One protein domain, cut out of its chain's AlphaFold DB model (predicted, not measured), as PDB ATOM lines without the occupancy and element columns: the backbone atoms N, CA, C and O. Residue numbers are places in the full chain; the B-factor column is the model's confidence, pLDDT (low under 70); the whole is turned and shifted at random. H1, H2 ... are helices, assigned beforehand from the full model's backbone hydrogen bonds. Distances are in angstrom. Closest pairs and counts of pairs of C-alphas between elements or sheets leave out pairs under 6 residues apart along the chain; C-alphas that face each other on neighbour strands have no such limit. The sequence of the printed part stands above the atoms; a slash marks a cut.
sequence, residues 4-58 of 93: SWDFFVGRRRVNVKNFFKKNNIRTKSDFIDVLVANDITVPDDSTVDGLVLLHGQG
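AT A GLANCE: This is residues 4 to 58 of the 93 residues of an uncharacterized protein of Candidatus Pacearchaeota archaeon (UniProt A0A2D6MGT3). Four short helices make an open frame: H2, H3 and H4 form a triangle, each set at a large angle to the other two, and H1 makes a corner with the beginning of H2. There are few contacts between the helices, and the link of residues 38 to 44 goes from the end of H3 past the beginning of H1 to H4. The printed part has 55 residues, with the named helices H1, H2, H3 and H4 in that order and no named strand; its class is all helix. It is compact, with a radius of gyration of the C-alphas of 10.2 A, and rounded, spanning 26 by 20 by 19 A.

HOW THE PARTS SIT: Begin with H1, residues 5 to 12, and go on to H2, residues 16 to 22. They are close but not clearly touching: look at the C-alphas of Val 9 and Val 16, their closest, 7.4 A apart. Their lines are about perpendicular, at 82 degrees. Next comes H3, residues 28 to 37, which is close to H2 but not clearly touching it; the closest C-alphas, of Phe 20 and Phe 31, are 7.7 A apart, and the lines are about perpendicular at 82 degrees. H4, residues 45 to 56, only just touches H3, with 3 pairs of C-alphas within 8 A, and with its residues 48 to 52 alone. The closest C-alphas there are those of Lys 28 and Val 52, 6.8 A apart, and the lines are only just about perpendicular, at 70.4 degrees. H2 and H4 are close but not clearly touching, the closest C-alphas being those of Lys 17 and His 55 at 6.6 A; they run the same way at a steep tilt of 66 degrees. H1 and H4 are apart, and H1 and H3 are only just apart, with a closest distance of 8.3 A. In H1, H2, H3 and H4 every pair of O i and N i+4 is within hydrogen-bond range.

IN THESE COORDINATES: Find C-alpha 5 at (30.838, -27.075, -40.545), where H1 begins; it runs 10.5 A from its first to its last C-alpha. H2 starts at C-alpha 16, at (32.021, -36.152, -45.531), and covers 9.8 A. H3 measures 14.2 A. H4, the longest helix with 12 residues, measures 15.9 A and ends at C-alpha 56, at (21.461, -42.386, -47.490).

THE WHOLE: The C-alphas of Asp 39 and Gln 57 are the two farthest apart, at 27.5 A. The printed part has no cut. The links H1 to H2 and H2 to H3 are tight, and H3 to H4 is short. Residues 10 to 15, of which 10 to 12 belong to H1, stand free. The mean pLDDT of the printed part is 80.1; look for values under 70 at residue 12 and at residues 55 to 58.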
ATOM      1  N   SER A   4      32.713 -23.693 -37.504       84.94
ATOM      2  CA  SER A   4      31.603 -23.961 -38.432       84.94
ATOM      3  C   SER A   4      31.852 -25.201 -39.297       84.94
ATOM      4  O   SER A   4      32.995 -25.520 -39.635       84.94
ATOM      5  N   TRP A   5      30.776 -25.888 -39.688       82.69
ATOM      6  CA  TRP A   5      30.838 -27.075 -40.545       82.69
ATOM      7  C   TRP A   5      31.600 -26.834 -41.861       82.69
ATOM      8  O   TRP A   5      32.531 -27.580 -42.162       82.69
ATOM      9  N   ASP A   6      31.298 -25.756 -42.595       80.69
ATOM     10  CA  ASP A   6      32.029 -25.376 -43.817       80.69
ATOM     11  C   ASP A   6      33.532 -25.230 -43.581       80.69
ATOM     12  O   ASP A   6      34.361 -25.703 -44.363       80.69
ATOM     13  N   PHE A   7      33.901 -24.620 -42.455       82.25
ATOM     14  CA  PHE A   7      35.298 -24.431 -42.099       82.25
ATOM     15  C   PHE A   7      35.966 -25.747 -41.704       82.25
ATOM     16  O   PHE A   7      37.118 -25.986 -42.065       82.25
ATOM     17  N   PHE A   8      35.255 -26.628 -41.000       81.88
ATOM     18  CA  PHE A   8      35.734 -27.958 -40.637       81.88
ATOM     19  C   PHE A   8      35.998 -28.817 -41.881       81.88
ATOM     20  O   PHE A   8      37.093 -29.366 -42.029       81.88
ATOM     21  N   VAL A   9      35.041 -28.880 -42.808       80.50
ATOM     22  CA  VAL A   9      35.161 -29.665 -44.044       80.50
ATOM     23  C   VAL A   9      36.235 -29.081 -44.961       80.50
ATOM     24  O   VAL A   9      37.121 -29.814 -45.412       80.50
ATOM     25  N   GLY A  10      36.214 -27.763 -45.174       77.31
ATOM     26  CA  GLY A  10      37.148 -27.065 -46.054       77.31
ATOM     27  C   GLY A  10      38.591 -27.076 -45.546       77.31
ATOM     28  O   GLY A  10      39.512 -27.410 -46.291       77.31
ATOM     29  N   ARG A  11      38.817 -26.770 -44.260       76.31
ATOM     30  CA  ARG A  11      40.171 -26.620 -43.698       76.31
ATOM     31  C   ARG A  11      40.839 -27.950 -43.369       76.31
ATOM     32  O   ARG A  11      42.053 -28.063 -43.520       76.31
ATOM     33  N   ARG A  12      40.081 -28.957 -42.924       69.19
ATOM     34  CA  ARG A  12      40.633 -30.287 -42.604       69.19
ATOM     35  C   ARG A  12      40.559 -31.283 -43.763       69.19
ATOM     36  O   ARG A  12      40.946 -32.433 -43.571       69.19
ATOM     37  N   ARG A  13      40.089 -30.863 -44.950       73.56
ATOM     38  CA  ARG A  13      39.882 -31.741 -46.120       73.56
ATOM     39  C   ARG A  13      39.117 -33.015 -45.741       73.56
ATOM     40  O   ARG A  13      39.467 -34.122 -46.152       73.56
ATOM     41  N   VAL A  14      38.100 -32.865 -44.894       71.94
ATOM     42  CA  VAL A  14      37.343 -34.004 -44.375       71.94
ATOM     43  C   VAL A  14      36.424 -34.502 -45.475       71.94
ATOM     44  O   VAL A  14      35.539 -33.790 -45.938       71.94
ATOM     45  N   ASN A  15      36.610 -35.751 -45.888       80.25
ATOM     46  CA  ASN A  15      35.651 -36.398 -46.767       80.25
ATOM     47  C   ASN A  15      34.387 -36.718 -45.959       80.25
ATOM     48  O   ASN A  15      34.419 -37.582 -45.081       80.25
ATOM     49  N   VAL A  16      33.286 -36.033 -46.267       77.88
ATOM     50  CA  VAL A  16      32.021 -36.152 -45.531       77.88
ATOM     51  C   VAL A  16      31.515 -37.598 -45.494       77.88
ATOM     52  O   VAL A  16      31.131 -38.076 -44.432       77.88
ATOM     53  N   LYS A  17      31.623 -38.359 -46.593       77.25
ATOM     54  CA  LYS A  17      31.238 -39.783 -46.594       77.25
ATOM     55  C   LYS A  17      32.070 -40.598 -45.603       77.25
ATOM     56  O   LYS A  17      31.542 -41.425 -44.866       77.25
ATOM     57  N   ASN A  18      33.377 -40.345 -45.555       82.00
ATOM     58  CA  ASN A  18      34.260 -41.045 -44.626       82.00
ATOM     59  C   ASN A  18      34.015 -40.616 -43.170       82.00
ATOM     60  O   ASN A  18      34.134 -41.433 -42.263       82.00
ATOM     61  N   PHE A  19      33.636 -39.356 -42.943       83.62
ATOM     62  CA  PHE A  19      33.251 -38.846 -41.629       83.62
ATOM     63  C   PHE A  19      31.986 -39.527 -41.096       83.62
ATOM     64  O   PHE A  19      31.988 -40.003 -39.962       83.62
ATOM     65  N   PHE A  20      30.946 -39.642 -41.925       82.69
ATOM     66  CA  PHE A  20      29.715 -40.348 -41.564       82.69
ATOM     67  C   PHE A  20      29.986 -41.826 -41.263       82.69
ATOM     68  O   PHE A  20      29.566 -42.329 -40.223       82.69
ATOM     69  N   LYS A  21      30.771 -42.502 -42.114       80.50
ATOM     70  CA  LYS A  21      31.141 -43.908 -41.912       80.50
ATOM     71  C   LYS A  21      31.972 -44.128 -40.645       80.50
ATOM     72  O   LYS A  21      31.683 -45.043 -39.880       80.50
ATOM     73  N   LYS A  22      32.991 -43.295 -40.404       84.62
ATOM     74  CA  LYS A  22      33.891 -43.414 -39.243       84.62
ATOM     75  C   LYS A  22      33.156 -43.205 -37.919       84.62
ATOM     76  O   LYS A  22      33.468 -43.887 -36.950       84.62
ATOM     77  N   ASN A  23      32.190 -42.289 -37.893       83.25
ATOM     78  CA  ASN A  23      31.397 -41.985 -36.703       83.25
ATOM     79  C   ASN A  23      30.063 -42.756 -36.650       83.25
ATOM     80  O   ASN A  23      29.265 -42.515 -35.754       83.25
ATOM     81  N   ASN A  24      29.825 -43.691 -37.584       80.25
ATOM     82  CA  ASN A  24      28.610 -44.513 -37.667       80.25
ATOM     83  C   ASN A  24      27.310 -43.684 -37.602       80.25
ATOM     84  O   ASN A  24      26.363 -44.051 -36.910       80.25
ATOM     85  N   ILE A  25      27.287 -42.561 -38.321       82.12
ATOM     86  CA  ILE A  25      26.174 -41.609 -38.343       82.12
ATOM     87  C   ILE A  25      25.044 -42.193 -39.187       82.12
ATOM     88  O   ILE A  25      25.224 -42.426 -40.385       82.12
ATOM     89  N   ARG A  26      23.887 -42.439 -38.563       75.75
ATOM     90  CA  ARG A  26      22.717 -43.043 -39.225       75.75
ATOM     91  C   ARG A  26      21.531 -42.103 -39.284       75.75
ATOM     92  O   ARG A  26      20.775 -42.115 -40.245       75.75
ATOM     93  N   THR A  27      21.391 -41.279 -38.260       78.00
ATOM     94  CA  THR A  27      20.295 -40.329 -38.124       78.00
ATOM     95  C   THR A  27      20.812 -38.900 -38.068       78.00
ATOM     96  O   THR A  27      21.987 -38.641 -37.803       78.00
ATOM     97  N   LYS A  28      19.898 -37.953 -38.281       82.38
ATOM     98  CA  LYS A  28      20.138 -36.529 -38.047       82.38
ATOM     99  C   LYS A  28      20.632 -36.255 -36.626       82.38
ATOM    100  O   LYS A  28      21.565 -35.482 -36.446       82.38
ATOM    101  N   SER A  29      20.050 -36.933 -35.637       83.00
ATOM    102  CA  SER A  29      20.468 -36.828 -34.238       83.00
ATOM    103  C   SER A  29      21.902 -37.313 -34.034       83.00
ATOM    104  O   SER A  29      22.689 -36.569 -33.464       83.00
ATOM    105  N   ASP A  30      22.282 -38.469 -34.598       85.31
ATOM    106  CA  ASP A  30      23.674 -38.951 -34.516       85.31
ATOM    107  C   ASP A  30      24.652 -37.946 -35.144       85.31
ATOM    108  O   ASP A  30      25.761 -37.754 -34.650       85.31
ATOM    109  N   PHE A  31      24.253 -37.295 -36.244       84.88
ATOM    110  CA  PHE A  31      25.083 -36.283 -36.893       84.88
ATOM    111  C   PHE A  31      25.303 -35.089 -35.965       84.88
ATOM    112  O   PHE A  31      26.444 -34.702 -35.730       84.88
ATOM    113  N   ILE A  32      24.222 -34.551 -35.400       85.81
ATOM    114  CA  ILE A  32      24.259 -33.414 -34.478       85.81
ATOM    115  C   ILE A  32      25.083 -33.749 -33.231       85.81
ATOM    116  O   ILE A  32      25.960 -32.967 -32.872       85.81
ATOM    117  N   ASP A  33      24.875 -34.920 -32.625       88.62
ATOM    118  CA  ASP A  33      25.620 -35.361 -31.440       88.62
ATOM    119  C   ASP A  33      27.126 -35.427 -31.712       88.62
ATOM    120  O   ASP A  33      27.933 -34.952 -30.912       88.62
ATOM    121  N   VAL A  34      27.527 -35.953 -32.876       88.56
ATOM    122  CA  VAL A  34      28.939 -35.998 -33.279       88.56
ATOM    123  C   VAL A  34      29.494 -34.591 -33.507       88.56
ATOM    124  O   VAL A  34      30.636 -34.331 -33.126       88.56
ATOM    125  N   LEU A  35      28.729 -33.673 -34.105       88.19
ATOM    126  CA  LEU A  35      29.173 -32.289 -34.293       88.19
ATOM    127  C   LEU A  35      29.374 -31.578 -32.953       88.19
ATOM    128  O   LEU A  35      30.440 -31.007 -32.726       88.19
ATOM    129  N   VAL A  36      28.402 -31.689 -32.046       88.19
ATOM    130  CA  VAL A  36      28.467 -31.099 -30.703       88.19
ATOM    131  C   VAL A  36      29.635 -31.685 -29.907       88.19
ATOM    132  O   VAL A  36      30.403 -30.931 -29.317       88.19
ATOM    133  N   ALA A  37      29.846 -33.004 -29.960       88.38
ATOM    134  CA  ALA A  37      30.967 -33.669 -29.291       88.38
ATOM    135  C   ALA A  37      32.351 -33.236 -29.813       88.38
ATOM    136  O   ALA A  37      33.354 -33.438 -29.131       88.38
ATOM    137  N   ASN A  38      32.421 -32.666 -31.019       84.75
ATOM    138  CA  ASN A  38      33.652 -32.157 -31.623       84.75
ATOM    139  C   ASN A  38      33.756 -30.620 -31.574       84.75
ATOM    140  O   ASN A  38      34.622 -30.064 -32.254       84.75
ATOM    141  N   ASP A  39      32.893 -29.932 -30.813       88.06
ATOM    142  CA  ASP A  39      32.808 -28.461 -30.771       88.06
ATOM    143  C   ASP A  39      32.602 -27.832 -32.167       88.06
ATOM    144  O   ASP A  39      33.091 -26.740 -32.487       88.06
ATOM    145  N   ILE A  40      31.874 -28.539 -33.035       87.56
ATOM    146  CA  ILE A  40      31.513 -28.080 -34.374       87.56
ATOM    147  C   ILE A  40      30.106 -27.496 -34.319       87.56
ATOM    148  O   ILE A  40      29.157 -28.134 -33.866       87.56
ATOM    149  N   THR A  41      29.964 -26.275 -34.820       89.75
ATOM    150  CA  THR A  41      28.668 -25.622 -34.952       89.75
ATOM    151  C   THR A  41      27.817 -26.388 -35.959       89.75
ATOM    152  O   THR A  41      28.231 -26.605 -37.101       89.75
ATOM    153  N   VAL A  42      26.623 -26.778 -35.519       86.19
ATOM    154  CA  VAL A  42      25.643 -27.494 -36.336       86.19
ATOM    155  C   VAL A  42      25.207 -26.586 -37.499       86.19
ATOM    156  O   VAL A  42      24.836 -25.437 -37.242       86.19
ATOM    157  N   PRO A  43      25.294 -27.043 -38.764       85.31
ATOM    158  CA  PRO A  43      24.785 -26.285 -39.905       85.31
ATOM    159  C   PRO A  43      23.247 -26.253 -39.889       85.31
ATOM    160  O   PRO A  43      22.615 -26.918 -39.073       85.31
ATOM    161  N   ASP A  44      22.632 -25.477 -40.779       88.31
ATOM    162  CA  ASP A  44      21.170 -25.397 -40.849       88.31
ATOM    163  C   ASP A  44      20.528 -26.757 -41.174       88.31
ATOM    164  O   ASP A  44      21.147 -27.637 -41.782       88.31
ATOM    165  N   ASP A  45      19.257 -26.916 -40.796       81.25
ATOM    166  CA  ASP A  45      18.513 -28.163 -40.981       81.25
ATOM    167  C   ASP A  45      18.499 -28.651 -42.436       81.25
ATOM    168  O   ASP A  45      18.563 -29.859 -42.657       81.25
ATOM    169  N   SER A  46      18.483 -27.740 -43.417       82.94
ATOM    170  CA  SER A  46      18.439 -28.091 -44.844       82.94
ATOM    171  C   SER A  46      19.779 -28.649 -45.314       82.94
ATOM    172  O   SER A  46      19.821 -29.628 -46.061       82.94
ATOM    173  N   THR A  47      20.883 -28.068 -44.840       84.00
ATOM    174  CA  THR A  47      22.231 -28.603 -45.055       84.00
ATOM    175  C   THR A  47      22.376 -29.973 -44.403       84.00
ATOM    176  O   THR A  47      22.872 -30.905 -45.038       84.00
ATOM    177  N   VAL A  48      21.913 -30.129 -43.159       81.56
ATOM    178  CA  VAL A  48      21.953 -31.424 -42.468       81.56
ATOM    179  C   VAL A  48      21.162 -32.471 -43.249       81.56
ATOM    180  O   VAL A  48      21.712 -33.525 -43.563       81.56
ATOM    181  N   ASP A  49      19.917 -32.171 -43.617       81.06
ATOM    182  CA  ASP A  49      19.056 -33.086 -44.367       81.06
ATOM    183  C   ASP A  49      19.669 -33.430 -45.729       81.06
ATOM    184  O   ASP A  49      19.700 -34.599 -46.101       81.06
ATOM    185  N   GLY A  50      20.260 -32.458 -46.431       79.62
ATOM    186  CA  GLY A  50      20.966 -32.683 -47.692       79.62
ATOM    187  C   GLY A  50      22.149 -33.647 -47.563       79.62
ATOM    188  O   GLY A  50      22.277 -34.572 -48.364       79.62
ATOM    189  N   LEU A  51      22.994 -33.482 -46.540       78.31
ATOM    190  CA  LEU A  51      24.161 -34.342 -46.292       78.31
ATOM    191  C   LEU A  51      23.760 -35.767 -45.906       78.31
ATOM    192  O   LEU A  51      24.337 -36.748 -46.382       78.31
ATOM    193  N   VAL A  52      22.755 -35.855 -45.047       73.94
ATOM    194  CA  VAL A  52      22.153 -37.088 -44.555       73.94
ATOM    195  C   VAL A  52      21.505 -37.854 -45.722       73.94
ATOM    196  O   VAL A  52      21.782 -39.042 -45.897       73.94
ATOM    197  N   LEU A  53      20.764 -37.177 -46.606       74.44
ATOM    198  CA  LEU A  53      20.141 -37.763 -47.800       74.44
ATOM    199  C   LEU A  53      21.177 -38.246 -48.833       74.44
ATOM    200  O   LEU A  53      21.057 -39.353 -49.359       74.44
ATOM    201  N   LEU A  54      22.231 -37.457 -49.081       70.00
ATOM    202  CA  LEU A  54      23.343 -37.824 -49.973       70.00
ATOM    203  C   LEU A  54      24.095 -39.066 -49.487       70.00
ATOM    204  O   LEU A  54      24.585 -39.861 -50.292       70.00
ATOM    205  N   HIS A  55      24.207 -39.230 -48.168       66.12
ATOM    206  CA  HIS A  55      24.784 -40.424 -47.564       66.12
ATOM    207  C   HIS A  55      23.813 -41.616 -47.632       66.12
ATOM    208  O   HIS A  55      24.229 -42.736 -47.929       66.12
ATOM    209  N   GLY A  56      22.517 -41.373 -47.434       60.31
ATOM    210  CA  GLY A  56      21.461 -42.386 -47.490       60.31
ATOM    211  C   GLY A  56      21.242 -43.046 -48.835       60.31
ATOM    212  O   GLY A  56      20.867 -44.213 -48.885       60.31
ATOM    213  N   GLN A  57      21.541 -42.348 -49.928       58.16
ATOM    214  CA  GLN A  57      21.458 -42.930 -51.269       58.16
ATOM    215  C   GLN A  57      22.461 -44.072 -51.507       58.16
ATOM    216  O   GLN A  57      22.262 -44.865 -52.423       58.16
ATOM    217  N   GLY A  58      23.519 -44.186 -50.694       48.84
ATOM    218  CA  GLY A  58      24.469 -45.302 -50.761       48.84
ATOM    219  C   GLY A  58      24.059 -46.537 -49.955       48.84
ATOM    220  O   GLY A  58      24.628 -47.601 -50.174       48.84
TER     221      GLY A  58